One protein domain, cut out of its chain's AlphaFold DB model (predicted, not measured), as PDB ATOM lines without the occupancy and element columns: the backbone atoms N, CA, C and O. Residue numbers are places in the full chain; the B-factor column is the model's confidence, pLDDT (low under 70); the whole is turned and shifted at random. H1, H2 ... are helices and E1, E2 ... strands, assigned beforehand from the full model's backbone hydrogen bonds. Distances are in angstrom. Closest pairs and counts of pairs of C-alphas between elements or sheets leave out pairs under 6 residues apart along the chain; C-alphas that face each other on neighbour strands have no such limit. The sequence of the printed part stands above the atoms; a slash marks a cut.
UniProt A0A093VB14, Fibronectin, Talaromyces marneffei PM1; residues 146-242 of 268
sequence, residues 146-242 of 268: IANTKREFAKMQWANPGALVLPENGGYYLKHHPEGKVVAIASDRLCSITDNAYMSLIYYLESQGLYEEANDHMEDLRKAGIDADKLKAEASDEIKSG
ATOM      1  N   ILE A 146     -50.763   3.215  -3.842       84.81
ATOM      2  CA  ILE A 146     -50.189   2.017  -4.456       84.81
ATOM      3  C   ILE A 146     -49.134   2.453  -5.459       84.81
ATOM      4  O   ILE A 146     -49.430   3.178  -6.407       84.81
ATOM      5  N   ALA A 147     -47.901   2.004  -5.245       82.56
ATOM      6  CA  ALA A 147     -46.783   2.287  -6.129       82.56
ATOM      7  C   ALA A 147     -46.627   1.169  -7.168       82.56
ATOM      8  O   ALA A 147     -46.453  -0.011  -6.840       82.56
ATOM      9  N   ASN A 148     -46.647   1.546  -8.442       79.50
ATOM     10  CA  ASN A 148     -46.416   0.644  -9.567       79.50
ATOM     11  C   ASN A 148     -44.942   0.582  -9.976       79.50
ATOM     12  O   ASN A 148     -44.515  -0.379 -10.618       79.50
ATOM     13  N   THR A 149     -44.162   1.601  -9.609       78.00
ATOM     14  CA  THR A 149     -42.749   1.729  -9.985       78.00
ATOM     15  C   THR A 149     -41.860   2.084  -8.797       78.00
ATOM     16  O   THR A 149     -42.297   2.710  -7.829       78.00
ATOM     17  N   LYS A 150     -40.564   1.758  -8.900       78.31
ATOM     18  CA  LYS A 150     -39.546   2.175  -7.920       78.31
ATOM     19  C   LYS A 150     -39.498   3.695  -7.752       78.31
ATOM     20  O   LYS A 150     -39.356   4.182  -6.637       78.31
ATOM     21  N   ARG A 151     -39.665   4.446  -8.848       78.50
ATOM     22  CA  ARG A 151     -39.641   5.918  -8.854       78.50
ATOM     23  C   ARG A 151     -40.806   6.512  -8.070       78.50
ATOM     24  O   ARG A 151     -40.610   7.468  -7.328       78.50
ATOM     25  N   GLU A 152     -42.005   5.951  -8.211       79.50
ATOM     26  CA  GLU A 152     -43.165   6.335  -7.396       79.50
ATOM     27  C   GLU A 152     -42.914   6.044  -5.918       79.50
ATOM     28  O   GLU A 152     -43.108   6.922  -5.081       79.50
ATOM     29  N   PHE A 153     -42.389   4.858  -5.607       79.12
ATOM     30  CA  PHE A 153     -42.109   4.462  -4.230       79.12
ATOM     31  C   PHE A 153     -41.036   5.349  -3.577       79.12
ATOM     32  O   PHE A 153     -41.208   5.799  -2.445       79.12
ATOM     33  N   ALA A 154     -39.986   5.708  -4.321       77.19
ATOM     34  CA  ALA A 154     -38.960   6.651  -3.883       77.19
ATOM     35  C   ALA A 154     -39.513   8.074  -3.683       77.19
ATOM     36  O   ALA A 154     -39.188   8.724  -2.691       77.19
ATOM     37  N   LYS A 155     -40.389   8.556  -4.580       80.06
ATOM     38  CA  LYS A 155     -41.071   9.854  -4.414       80.06
ATOM     39  C   LYS A 155     -41.905   9.884  -3.132       80.06
ATOM     40  O   LYS A 155     -41.812  10.848  -2.375       80.06
ATOM     41  N   MET A 156     -42.674   8.828  -2.869       83.94
ATOM     42  CA  MET A 156     -43.473   8.701  -1.645       83.94
ATOM     43  C   MET A 156     -42.581   8.636  -0.400       83.94
ATOM     44  O   MET A 156     -42.895   9.270   0.607       83.94
ATOM     45  N   GLN A 157     -41.444   7.941  -0.472       83.50
ATOM     46  CA  GLN A 157     -40.473   7.878   0.621       83.50
ATOM     47  C   GLN A 157     -39.827   9.241   0.904       83.50
ATOM     48  O   GLN A 157     -39.735   9.643   2.061       83.50
ATOM     49  N   TRP A 158     -39.435   9.997  -0.124       80.12
ATOM     50  CA  TRP A 158     -38.912  11.357   0.057       80.12
ATOM     51  C   TRP A 158     -39.948  12.320   0.634       80.12
ATOM     52  O   TRP A 158     -39.599  13.173   1.448       80.12
ATOM     53  N   ALA A 159     -41.216  12.169   0.249       82.56
ATOM     54  CA  ALA A 159     -42.313  12.951   0.809       82.56
ATOM     55  C   ALA A 159     -42.641  12.579   2.268       82.56
ATOM     56  O   ALA A 159     -43.285  13.364   2.963       82.56
ATOM     57  N   ASN A 160     -42.186  11.415   2.748       80.00
ATOM     58  CA  ASN A 160     -42.446  10.907   4.095       80.00
ATOM     59  C   ASN A 160     -41.129  10.527   4.803       80.00
ATOM     60  O   ASN A 160     -40.804   9.342   4.922       80.00
ATOM     61  N   PRO A 161     -40.347  11.517   5.280       78.62
ATOM     62  CA  PRO A 161     -39.075  11.259   5.948       78.62
ATOM     63  C   PRO A 161     -39.232  10.321   7.151       78.62
ATOM     64  O   PRO A 161     -40.049  10.558   8.038       78.62
ATOM     65  N   GLY A 162     -38.416   9.268   7.196       75.56
ATOM     66  CA  GLY A 162     -38.482   8.238   8.238       75.56
ATOM     67  C   GLY A 162     -39.388   7.052   7.894       75.56
ATOM     68  O   GLY A 162     -39.396   6.070   8.638       75.56
ATOM     69  N   ALA A 163     -40.103   7.092   6.766       82.19
ATOM     70  CA  ALA A 163     -40.719   5.902   6.206       82.19
ATOM     71  C   ALA A 163     -39.654   4.993   5.566       82.19
ATOM     72  O   ALA A 163     -38.772   5.446   4.828       82.19
ATOM     73  N   LEU A 164     -39.742   3.699   5.860       82.81
ATOM     74  CA  LEU A 164     -38.850   2.660   5.358       82.81
ATOM     75  C   LEU A 164     -39.656   1.624   4.581       82.81
ATOM     76  O   LEU A 164     -40.802   1.331   4.930       82.81
ATOM     77  N   VAL A 165     -39.041   1.086   3.530       83.31
ATOM     78  CA  VAL A 165     -39.599  -0.029   2.764       83.31
ATOM     79  C   VAL A 165     -39.247  -1.321   3.483       83.31
ATOM     80  O   VAL A 165     -38.071  -1.587   3.724       83.31
ATOM     81  N   LEU A 166     -40.260  -2.104   3.838       81.62
ATOM     82  CA  LEU A 166     -40.101  -3.363   4.555       81.62
ATOM     83  C   LEU A 166     -41.013  -4.435   3.945       81.62
ATOM     84  O   LEU A 166     -42.130  -4.110   3.525       81.62
ATOM     85  N   PRO A 167     -40.562  -5.700   3.885       84.25
ATOM     86  CA  PRO A 167     -41.433  -6.806   3.525       84.25
ATOM     87  C   PRO A 167     -42.434  -7.052   4.664       84.25
ATOM     88  O   PRO A 167     -42.056  -7.147   5.832       84.25
ATOM     89  N   GLU A 168     -43.720  -7.132   4.335       83.62
ATOM     90  CA  GLU A 168     -44.802  -7.376   5.289       83.62
ATOM     91  C   GLU A 168     -46.026  -7.958   4.571       83.62
ATOM     92  O   GLU A 168     -46.320  -7.586   3.438       83.62
ATOM     93  N   ASN A 169     -46.758  -8.866   5.225       82.12
ATOM     94  CA  ASN A 169     -48.011  -9.448   4.722       82.12
ATOM     95  C   ASN A 169     -47.939  -9.968   3.271       82.12
ATOM     96  O   ASN A 169     -48.885  -9.798   2.510       82.12
ATOM     97  N   GLY A 170     -46.833 -10.595   2.870       79.88
ATOM     98  CA  GLY A 170     -46.644 -11.157   1.528       79.88
ATOM     99  C   GLY A 170     -46.297 -10.137   0.436       79.88
ATOM    100  O   GLY A 170     -46.179 -10.514  -0.726       79.88
ATOM    101  N   GLY A 171     -46.106  -8.862   0.783       85.69
ATOM    102  CA  GLY A 171     -45.688  -7.815  -0.151       85.69
ATOM    103  C   GLY A 171     -44.721  -6.816   0.479       85.69
ATOM    104  O   GLY A 171     -44.100  -7.089   1.505       85.69
ATOM    105  N   TYR A 172     -44.595  -5.639  -0.136       85.12
ATOM    106  CA  TYR A 172     -43.681  -4.589   0.319       85.12
ATOM    107  C   TYR A 172     -44.431  -3.317   0.694       85.12
ATOM    108  O   TYR A 172     -45.239  -2.795  -0.078       85.12
ATOM    109  N   TYR A 173     -44.128  -2.806   1.881       88.12
ATOM    110  CA  TYR A 173     -44.820  -1.685   2.500       88.12
ATOM    111  C   TYR A 173     -43.839  -0.557   2.776       88.12
ATOM    112  O   TYR A 173     -42.772  -0.778   3.346       88.12
ATOM    113  N   LEU A 174     -44.227   0.666   2.429       86.69
ATOM    114  CA  LEU A 174     -43.568   1.877   2.891       86.69
ATOM    115  C   LEU A 174     -44.286   2.348   4.157       86.69
ATOM    116  O   LEU A 174     -45.418   2.838   4.090       86.69
ATOM    117  N   LYS A 175     -43.643   2.194   5.315       86.00
ATOM    118  CA  LYS A 175     -44.234   2.534   6.616       86.00
ATOM    119  C   LYS A 175     -43.254   3.273   7.511       86.00
ATOM    120  O   LYS A 175     -42.043   3.085   7.426       86.00
ATOM    121  N   HIS A 176     -43.785   4.085   8.413       79.56
ATOM    122  CA  HIS A 176     -42.981   4.628   9.503       79.56
ATOM    123  C   HIS A 176     -42.733   3.508  10.526       79.56
ATOM    124  O   HIS A 176     -43.672   2.883  11.007       79.56
ATOM    125  N   HIS A 177     -41.479   3.208  10.846       66.06
ATOM    126  CA  HIS A 177     -41.142   2.185  11.842       66.06
ATOM    127  C   HIS A 177     -41.324   2.747  13.273       66.06
ATOM    128  O   HIS A 177     -41.024   3.930  13.460       66.06
ATOM    129  N   PRO A 178     -41.768   1.969  14.295       54.38
ATOM    130  CA  PRO A 178     -42.005   0.508  14.331       54.38
ATOM    131  C   PRO A 178     -43.435   0.038  14.019       54.38
ATOM    132  O   PRO A 178     -43.606  -0.970  13.344       54.38
ATOM    133  N   GLU A 179     -44.456   0.776  14.449       63.12
ATOM    134  CA  GLU A 179     -45.884   0.459  14.241       63.12
ATOM    135  C   GLU A 179     -46.605   1.647  13.591       63.12
ATOM    136  O   GLU A 179     -47.695   2.063  13.981       63.12
ATOM    137  N   GLY A 180     -45.922   2.306  12.659       66.31
ATOM    138  CA  GLY A 180     -46.386   3.557  12.095       66.31
ATOM    139  C   GLY A 180     -47.315   3.380  10.905       66.31
ATOM    140  O   GLY A 180     -47.457   2.317  10.303       66.31
ATOM    141  N   LYS A 181     -47.940   4.501  10.550       83.12
ATOM    142  CA  LYS A 181     -48.853   4.632   9.418       83.12
ATOM    143  C   LYS A 181     -48.220   4.085   8.132       83.12
ATOM    144  O   LYS A 181     -47.122   4.510   7.755       83.12
ATOM    145  N   VAL A 182     -48.958   3.207   7.452       86.44
ATOM    146  CA  VAL A 182     -48.652   2.779   6.082       86.44
ATOM    147  C   VAL A 182     -48.841   3.976   5.154       86.44
ATOM    148  O   VAL A 182     -49.912   4.582   5.114       86.44
ATOM    149  N   VAL A 183     -47.772   4.335   4.454       84.94
ATOM    150  CA  VAL A 183     -47.743   5.423   3.474       84.94
ATOM    151  C   VAL A 183     -48.153   4.885   2.112       84.94
ATOM    152  O   VAL A 183     -49.035   5.447   1.471       84.94
ATOM    153  N   ALA A 184     -47.532   3.780   1.700       87.81
ATOM    154  CA  ALA A 184     -47.787   3.167   0.410       87.81
ATOM    155  C   ALA A 184     -47.518   1.663   0.426       87.81
ATOM    156  O   ALA A 184     -46.769   1.160   1.268       87.81
ATOM    157  N   ILE A 185     -48.103   0.958  -0.538       88.94
ATOM    158  CA  ILE A 185     -47.881  -0.469  -0.779       88.94
ATOM    159  C   ILE A 185     -47.393  -0.664  -2.212       88.94
ATOM    160  O   ILE A 185     -47.823   0.030  -3.136       88.94
ATOM    161  N   ALA A 186     -46.490  -1.615  -2.403       86.44
ATOM    162  CA  ALA A 186     -46.066  -2.035  -3.725       86.44
ATOM    163  C   ALA A 186     -47.183  -2.809  -4.443       86.44
ATOM    164  O   ALA A 186     -47.768  -3.743  -3.901       86.44
ATOM    165  N   SER A 187     -47.457  -2.440  -5.692       84.56
ATOM    166  CA  SER A 187     -48.254  -3.271  -6.604       84.56
ATOM    167  C   SER A 187     -47.593  -4.633  -6.840       84.56
ATOM    168  O   SER A 187     -46.378  -4.759  -6.705       84.56
ATOM    169  N   ASP A 188     -48.348  -5.615  -7.335       84.19
ATOM    170  CA  ASP A 188     -47.816  -6.929  -7.730       84.19
ATOM    171  C   ASP A 188     -46.616  -6.830  -8.691       84.19
ATOM    172  O   ASP A 188     -45.640  -7.574  -8.568       84.19
ATOM    173  N   ARG A 189     -46.640  -5.863  -9.623       82.75
ATOM    174  CA  ARG A 189     -45.511  -5.609 -10.530       82.75
ATOM    175  C   ARG A 189     -44.275  -5.159  -9.759       82.75
ATOM    176  O   ARG A 189     -43.178  -5.653 -10.016       82.75
ATOM    177  N   LEU A 190     -44.440  -4.203  -8.847       82.19
ATOM    178  CA  LEU A 190     -43.335  -3.694  -8.044       82.19
ATOM    179  C   LEU A 190     -42.840  -4.749  -7.043       82.19
ATOM    180  O   LEU A 190     -41.633  -4.830  -6.828       82.19
ATOM    181  N   CYS A 191     -43.726  -5.594  -6.506       85.25
ATOM    182  CA  CYS A 191     -43.358  -6.755  -5.698       85.25
ATOM    183  C   CYS A 191     -42.435  -7.687  -6.481       85.25
ATOM    184  O   CYS A 191     -41.321  -7.907  -6.033       85.25
ATOM    185  N   SER A 192     -42.804  -8.097  -7.699       83.25
ATOM    186  CA  SER A 192     -41.953  -8.971  -8.524       83.25
ATOM    187  C   SER A 192     -40.571  -8.370  -8.823       83.25
ATOM    188  O   SER A 192     -39.558  -9.068  -8.783       83.25
ATOM    189  N   ILE A 193     -40.502  -7.062  -9.094       80.50
ATOM    190  CA  ILE A 193     -39.218  -6.372  -9.299       80.50
ATOM    191  C   ILE A 193     -38.392  -6.377  -8.002       80.50
ATOM    192  O   ILE A 193     -37.172  -6.544  -8.042       80.50
ATOM    193  N   THR A 194     -39.045  -6.176  -6.860       83.00
ATOM    194  CA  THR A 194     -38.388  -6.125  -5.551       83.00
ATOM    195  C   THR A 194     -37.932  -7.518  -5.110       83.00
ATOM    196  O   THR A 194     -36.799  -7.648  -4.657       83.00
ATOM    197  N   ASP A 195     -38.724  -8.563  -5.355       85.44
ATOM    198  CA  ASP A 195     -38.360  -9.967  -5.131       85.44
ATOM    199  C   ASP A 195     -37.070 -10.317  -5.886       85.44
ATOM    200  O   ASP A 195     -36.123 -10.851  -5.306       85.44
ATOM    201  N   ASN A 196     -36.987  -9.939  -7.168       83.81
ATOM    202  CA  ASN A 196     -35.785 -10.142  -7.979       83.81
ATOM    203  C   ASN A 196     -34.564  -9.408  -7.402       83.81
ATOM    204  O   ASN A 196     -33.458  -9.949  -7.417       83.81
ATOM    205  N   ALA A 197     -34.754  -8.193  -6.877       82.06
ATOM    206  CA  ALA A 197     -33.683  -7.430  -6.241       82.06
ATOM    207  C   ALA A 197     -33.199  -8.095  -4.941       82.06
ATOM    208  O   ALA A 197     -31.989  -8.207  -4.733       82.06
ATOM    209  N   TYR A 198     -34.115  -8.600  -4.106       83.00
ATOM    210  CA  TYR A 198     -33.767  -9.371  -2.909       83.00
ATOM    211  C   TYR A 198     -33.011 -10.650  -3.264       83.00
ATOM    212  O   TYR A 198     -31.975 -10.931  -2.664       83.00
ATOM    213  N   MET A 199     -33.474 -11.401  -4.266       86.31
ATOM    214  CA  MET A 199     -32.783 -12.618  -4.698       86.31
ATOM    215  C   MET A 199     -31.390 -12.309  -5.255       86.31
ATOM    216  O   MET A 199     -30.437 -13.006  -4.916       86.31
ATOM    217  N   SER A 200     -31.240 -11.242  -6.047       83.00
ATOM    218  CA  SER A 200     -29.929 -10.801  -6.549       83.00
ATOM    219  C   SER A 200     -28.968 -10.463  -5.403       83.00
ATOM    220  O   SER A 200     -27.823 -10.915  -5.426       83.00
ATOM    221  N   LEU A 201     -29.441  -9.764  -4.364       83.44
ATOM    222  CA  LEU A 201     -28.654  -9.492  -3.157       83.44
ATOM    223  C   LEU A 201     -28.259 -10.783  -2.427       83.44
ATOM    224  O   LEU A 201     -27.092 -10.953  -2.085       83.44
ATOM    225  N   ILE A 202     -29.197 -11.708  -2.223       86.38
ATOM    226  CA  ILE A 202     -28.944 -12.984  -1.535       86.38
ATOM    227  C   ILE A 202     -27.877 -13.798  -2.277       86.38
ATOM    228  O   ILE A 202     -26.902 -14.225  -1.662       86.38
ATOM    229  N   TYR A 203     -28.000 -13.962  -3.598       84.88
ATOM    230  CA  TYR A 203     -26.994 -14.678  -4.391       84.88
ATOM    231  C   TYR A 203     -25.638 -13.968  -4.403       84.88
ATOM    232  O   TYR A 203     -24.596 -14.628  -4.355       84.88
ATOM    233  N   TYR A 204     -25.629 -12.634  -4.427       84.44
ATOM    234  CA  TYR A 204     -24.398 -11.868  -4.277       84.44
ATOM    235  C   TYR A 204     -23.727 -12.153  -2.926       84.44
ATOM    236  O   TYR A 204     -22.550 -12.513  -2.906       84.44
ATOM    237  N   LEU A 205     -24.460 -12.077  -1.816       84.44
ATOM    238  CA  LEU A 205     -23.933 -12.361  -0.477       84.44
ATOM    239  C   LEU A 205     -23.385 -13.791  -0.369       84.44
ATOM    240  O   LEU A 205     -22.270 -13.984   0.119       84.44
ATOM    241  N   GLU A 206     -24.096 -14.783  -0.910       88.25
ATOM    242  CA  GLU A 206     -23.613 -16.169  -0.980       88.25
ATOM    243  C   GLU A 206     -22.309 -16.279  -1.785       88.25
ATOM    244  O   GLU A 206     -21.371 -16.951  -1.352       88.25
ATOM    245  N   SER A 207     -22.198 -15.567  -2.913       86.88
ATOM    246  CA  SER A 207     -20.971 -15.541  -3.726       86.88
ATOM    247  C   SER A 207     -19.774 -14.918  -2.996       86.88
ATOM    248  O   SER A 207     -18.632 -15.305  -3.243       86.88
ATOM    249  N   GLN A 208     -20.032 -13.981  -2.078       85.44
ATOM    250  CA  GLN A 208     -19.018 -13.360  -1.222       85.44
ATOM    251  C   GLN A 208     -18.696 -14.202   0.026       85.44
ATOM    252  O   GLN A 208     -17.826 -13.828   0.811       85.44
ATOM    253  N   GLY A 209     -19.377 -15.335   0.226       88.69
ATOM    254  CA  GLY A 209     -19.232 -16.176   1.415       88.69
ATOM    255  C   GLY A 209     -19.945 -15.636   2.660       88.69
ATOM    256  O   GLY A 209     -19.720 -16.150   3.757       88.69
ATOM    257  N   LEU A 210     -20.811 -14.630   2.509       86.12
ATOM    258  CA  LEU A 210     -21.611 -14.016   3.574       86.12
ATOM    259  C   LEU A 210     -22.935 -14.774   3.756       86.12
ATOM    260  O   LEU A 210     -24.026 -14.233   3.587       86.12
ATOM    261  N   TYR A 211     -22.841 -16.066   4.072       90.19
ATOM    262  CA  TYR A 211     -24.005 -16.957   4.143       90.19
ATOM    263  C   TYR A 211     -24.962 -16.634   5.296       90.19
ATOM    264  O   TYR A 211     -26.160 -16.864   5.164       90.19
ATOM    265  N   GLU A 212     -24.449 -16.116   6.415       90.69
ATOM    266  CA  GLU A 212     -25.282 -15.708   7.555       90.69
ATOM    267  C   GLU A 212     -26.179 -14.526   7.167       90.69
ATOM    268  O   GLU A 212     -27.393 -14.622   7.287       90.69
ATOM    269  N   GLU A 213     -25.603 -13.483   6.565       85.19
ATOM    270  CA  GLU A 213     -26.343 -12.309   6.079       85.19
ATOM    271  C   GLU A 213     -27.347 -12.683   4.976       85.19
ATOM    272  O   GLU A 213     -28.496 -12.238   4.977       85.19
ATOM    273  N   ALA A 214     -26.956 -13.575   4.058       85.25
ATOM    274  CA  ALA A 214     -27.865 -14.113   3.048       85.25
ATOM    275  C   ALA A 214     -29.054 -14.865   3.676       85.25
ATOM    276  O   ALA A 214     -30.191 -14.744   3.206       85.25
ATOM    277  N   ASN A 215     -28.808 -15.641   4.737       91.50
ATOM    278  CA  ASN A 215     -29.860 -16.357   5.450       91.50
ATOM    279  C   ASN A 215     -30.766 -15.409   6.244       91.50
ATOM    280  O   ASN A 215     -31.978 -15.615   6.230       91.50
ATOM    281  N   ASP A 216     -30.218 -14.364   6.864       88.94
ATOM    282  CA  ASP A 216     -31.002 -13.348   7.575       88.94
ATOM    283  C   ASP A 216     -32.023 -12.690   6.633       88.94
ATOM    284  O   ASP A 216     -33.216 -12.633   6.939       88.94
ATOM    285  N   HIS A 217     -31.602 -12.319   5.420       85.25
ATOM    286  CA  HIS A 217     -32.518 -11.793   4.404       85.25
ATOM    287  C   HIS A 217     -33.587 -12.802   3.962       85.25
ATOM    288  O   HIS A 217     -34.750 -12.434   3.775       85.25
ATOM    289  N   MET A 218     -33.231 -14.082   3.811       91.44
ATOM    290  CA  MET A 218     -34.210 -15.138   3.523       91.44
ATOM    291  C   MET A 218     -35.215 -15.304   4.670       91.44
ATOM    292  O   MET A 218     -36.407 -15.497   4.426       91.44
ATOM    293  N   GLU A 219     -34.766 -15.236   5.923       91.81
ATOM    294  CA  GLU A 219     -35.639 -15.302   7.093       91.81
ATOM    295  C   GLU A 219     -36.591 -14.114   7.187       91.81
ATOM    296  O   GLU A 219     -37.760 -14.320   7.519       91.81
ATOM    297  N   ASP A 220     -36.136 -12.903   6.877       86.88
ATOM    298  CA  ASP A 220     -36.982 -11.707   6.880       86.88
ATOM    299  C   ASP A 220     -38.135 -11.826   5.876       86.88
ATOM    300  O   ASP A 220     -39.288 -11.544   6.215       86.88
ATOM    301  N   LEU A 221     -37.862 -12.340   4.671       86.25
ATOM    302  CA  LEU A 221     -38.899 -12.618   3.672       86.25
ATOM    303  C   LEU A 221     -39.893 -13.681   4.168       86.25
ATOM    304  O   LEU A 221     -41.107 -13.482   4.075       86.25
ATOM    305  N   ARG A 222     -39.402 -14.779   4.761       91.19
ATOM    306  CA  ARG A 222     -40.277 -15.823   5.329       91.19
ATOM    307  C   ARG A 222     -41.152 -15.276   6.460       91.19
ATOM    308  O   ARG A 222     -42.346 -15.571   6.497       91.19
ATOM    309  N   LYS A 223     -40.588 -14.465   7.362       88.75
ATOM    310  CA  LYS A 223     -41.322 -13.803   8.462       88.75
ATOM    311  C   LYS A 223     -42.394 -12.854   7.932       88.75
ATOM    312  O   LYS A 223     -43.467 -12.768   8.521       88.75
ATOM    313  N   ALA A 224     -42.132 -12.200   6.805       83.50
ATOM    314  CA  ALA A 224     -43.097 -11.352   6.119       83.50
ATOM    315  C   ALA A 224     -44.210 -12.131   5.396       83.50
ATOM    316  O   ALA A 224     -45.130 -11.507   4.873       83.50
ATOM    317  N   GLY A 225     -44.161 -13.466   5.353       84.62
ATOM    318  CA  GLY A 225     -45.140 -14.297   4.649       84.62
ATOM    319  C   GLY A 225     -44.873 -14.444   3.149       84.62
ATOM    320  O   GLY A 225     -45.754 -14.911   2.426       84.62
ATOM    321  N   ILE A 226     -43.681 -14.060   2.684       85.69
ATOM    322  CA  ILE A 226     -43.213 -14.280   1.312       85.69
ATOM    323  C   ILE A 226     -42.577 -15.678   1.234       85.69
ATOM    324  O   ILE A 226     -41.781 -16.063   2.094       85.69
ATOM    325  N   ASP A 227     -42.911 -16.448   0.195       89.88
ATOM    326  CA  ASP A 227     -42.333 -17.777  -0.052       89.88
ATOM    327  C   ASP A 227     -40.912 -17.649  -0.629       89.88
ATOM    328  O   ASP A 227     -40.673 -17.784  -1.831       89.88
ATOM    329  N   ALA A 228     -39.964 -17.326   0.252       89.75
ATOM    330  CA  ALA A 228     -38.571 -17.077  -0.104       89.75
ATOM    331  C   ALA A 228     -37.904 -18.293  -0.768       89.75
ATOM    332  O   ALA A 228     -37.079 -18.137  -1.666       89.75
ATOM    333  N   ASP A 229     -38.272 -19.510  -0.356       92.25
ATOM    334  CA  ASP A 229     -37.703 -20.744  -0.902       92.25
ATOM    335  C   ASP A 229     -38.160 -20.974  -2.347       92.25
ATOM    336  O   ASP A 229     -37.346 -21.321  -3.211       92.25
ATOM    337  N   LYS A 230     -39.437 -20.700  -2.642       90.56
ATOM    338  CA  LYS A 230     -39.943 -20.698  -4.016       90.56
ATOM    339  C   LYS A 230     -39.286 -19.609  -4.862       90.56
ATOM    340  O   LYS A 230     -38.830 -19.912  -5.964       90.56
ATOM    341  N   LEU A 231     -39.179 -18.379  -4.348       88.12
ATOM    342  CA  LEU A 231     -38.510 -17.276  -5.053       88.12
ATOM    343  C   LEU A 231     -37.065 -17.629  -5.419       88.12
ATOM    344  O   LEU A 231     -36.636 -17.404  -6.551       88.12
ATOM    345  N   LYS A 232     -36.330 -18.247  -4.491       89.50
ATOM    346  CA  LYS A 232     -34.956 -18.690  -4.733       89.50
ATOM    347  C   LYS A 232     -34.885 -19.795  -5.791       89.50
ATOM    348  O   LYS A 232     -34.011 -19.767  -6.656       89.50
ATOM    349  N   ALA A 233     -35.803 -20.762  -5.759       90.31
ATOM    350  CA  ALA A 233     -35.846 -21.838  -6.749       90.31
ATOM    351  C   ALA A 233     -36.153 -21.319  -8.169       90.31
ATOM    352  O   ALA A 233     -35.526 -21.758  -9.141       90.31
ATOM    353  N   GLU A 234     -37.085 -20.370  -8.275       89.00
ATOM    354  CA  GLU A 234     -37.580 -19.799  -9.534       89.00
ATOM    355  C   GLU A 234     -36.717 -18.643 -10.074       89.00
ATOM    356  O   GLU A 234     -36.960 -18.172 -11.186       89.00
ATOM    357  N   ALA A 235     -35.682 -18.213  -9.343       87.19
ATOM    358  CA  ALA A 235     -34.778 -17.148  -9.769       87.19
ATOM    359  C   ALA A 235     -34.117 -17.444 -11.132       87.19
ATOM    360  O   ALA A 235     -33.725 -18.581 -11.425       87.19
ATOM    361  N   SER A 236     -33.961 -16.405 -11.959       84.81
ATOM    362  CA  SER A 236     -33.317 -16.518 -13.271       84.81
ATOM    363  C   SER A 236     -31.824 -16.843 -13.150       84.81
ATOM    364  O   SER A 236     -31.192 -16.576 -12.127       84.81
ATOM    365  N   ASP A 237     -31.233 -17.394 -14.212       86.06
ATOM    366  CA  ASP A 237     -29.793 -17.690 -14.240       86.06
ATOM    367  C   ASP A 237     -28.937 -16.416 -14.113       86.06
ATOM    368  O   ASP A 237     -27.862 -16.444 -13.515       86.06
ATOM    369  N   GLU A 238     -29.444 -15.279 -14.600       81.69
ATOM    370  CA  GLU A 238     -28.824 -13.961 -14.421       81.69
ATOM    371  C   GLU A 238     -28.741 -13.586 -12.934       81.69
ATOM    372  O   GLU A 238     -27.664 -13.243 -12.451       81.69
ATOM    373  N   ILE A 239     -29.839 -13.743 -12.184       81.56
ATOM    374  CA  ILE A 239     -29.883 -13.513 -10.730       81.56
ATOM    375  C   ILE A 239     -28.950 -14.485  -9.991       81.56
ATOM    376  O   ILE A 239     -28.176 -14.072  -9.127       81.56
ATOM    377  N   LYS A 240     -28.975 -15.769 -10.366       82.38
ATOM    378  CA  LYS A 240     -28.140 -16.821  -9.759       82.38
ATOM    379  C   LYS A 240     -26.647 -16.598  -9.965       82.38
ATOM    380  O   LYS A 240     -25.847 -17.056  -9.155       82.38
ATOM    381  N   SER A 241     -26.261 -15.902 -11.034       76.56
ATOM    382  CA  SER A 241     -24.856 -15.597 -11.306       76.56
ATOM    383  C   SER A 241     -24.246 -14.589 -10.322       76.56
ATOM    384  O   SER A 241     -23.048 -14.318 -10.398       76.56
ATOM    385  N   GLY A 242     -25.049 -14.016  -9.414       61.47
ATOM    386  CA  GLY A 242     -24.614 -12.977  -8.480       61.47
ATOM    387  C   GLY A 242     -24.340 -11.636  -9.164       61.47
ATOM    388  O   GLY A 242     -23.870 -10.700  -8.521       61.47
TER     389      GLY A 242
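Overview. This is residues 146 to 242 of the 268 residues of the protein "Fibronectin" of Talaromyces marneffei PM1 (UniProt A0A093VB14). A small twisted sheet of three strands, E1 to E3, with H1 packed over one face, makes one lobe; from it the long helix H2 leads away into a second lobe of helices. There H3 folds back beside H2 until its last residues reach E1, H4 makes a corner with the end of H3 and runs about perpendicular to H2, and short H5 packs on H2. The 97 printed residues hold five named helices and three named strands, in the order H1 E1 E2 E3 H2 H3 H4 H5; the sheet, E1 - E2 - E3, is antiparallel and the class is mixed, helices and strands. The whole is compact, with a radius of gyration of the C-alphas of 13.8 A and spans of 36 by 24 by 22 A.

Along the chain. E1 is residues 163 to 168, 13.9 A long; E2, residues 171 to 176, 16.0 A; E3, residues 182 to 186, 11.2 A. H1, residues 150 to 159, begins at C-alpha 150 (-39.546, 2.175, -7.920) and is 14.1 A long. H2, residues 188 to 207, runs 28.5 A to C-alpha 207 (-20.971, -15.541, -3.726). H3 is residues 211 to 223, 18.1 A; H4 is residues 228 to 234. H5, residues 237 to 240, ends at C-alpha 240 (-28.140, -16.821, -9.759).

Arrangement. E1, E2 and E3 form a meander, each strand the antiparallel neighbour of the one before. In the hairpin E1 and E2, N 166 and O 173 are 2.9 A apart, within hydrogen-bond range; in the hairpin E2 and E3, N 174 and O 184 are 2.8 A apart. Residues 146 to 147 pair with residues 185 to 186 of E3, parallel. H1, H2 and H3 on one face of the sheet make two layers, a sheet and helices. H1 has a height over the sheet of 9.3 A and runs along the strands, at 6 degrees to E2 on the local plane. H2 is on the sheet with residues 188 to 195; the closest C-alphas of H2 and E2 are those of Cys 191 and Gly 171, 6.1 A. H2 is the hub, touching three helices. H2, with residues 198 to 206, touches H3 in a helical hairpin, a shallow tilt of 24 degrees, opposite ways; their closest C-alphas, Ile 202 and Ala 214, are 4.8 A apart. The closest C-alphas of H3 and E1, Leu 221 and Pro 167, are 6.3 A apart. H4 touches H3, whose part is residues 218 to 222, about perpendicular at 74 degrees, closest at the C-alphas of Ala 228 and Arg 222, 5.8 A. H2, with residues 195 to 199, and H4 only just touch, with 3 pairs of C-alphas within 8 A, closest at Met 199 and Lys 232, 6.4 A. H2, with residues 196 to 203, touches H5, closest at the C-alphas of Ser 200 and Ile 239, 5.0 A. H1 is apart from H3, H4 and H5. In H1, H2, H3 and H4 every O i to N i+4 pair is within hydrogen-bond range; H5 is too short for such a pair.

Size, cuts and confidence. The two C-alphas farthest apart are those of Lys 181 and Asp 237, 37.7 A. The printed part has no cut, and the links between its named elements are tight. The mean pLDDT of the printed part is 83.5; residues 177 to 180, between E2 and E3, and residue 242 are under 70.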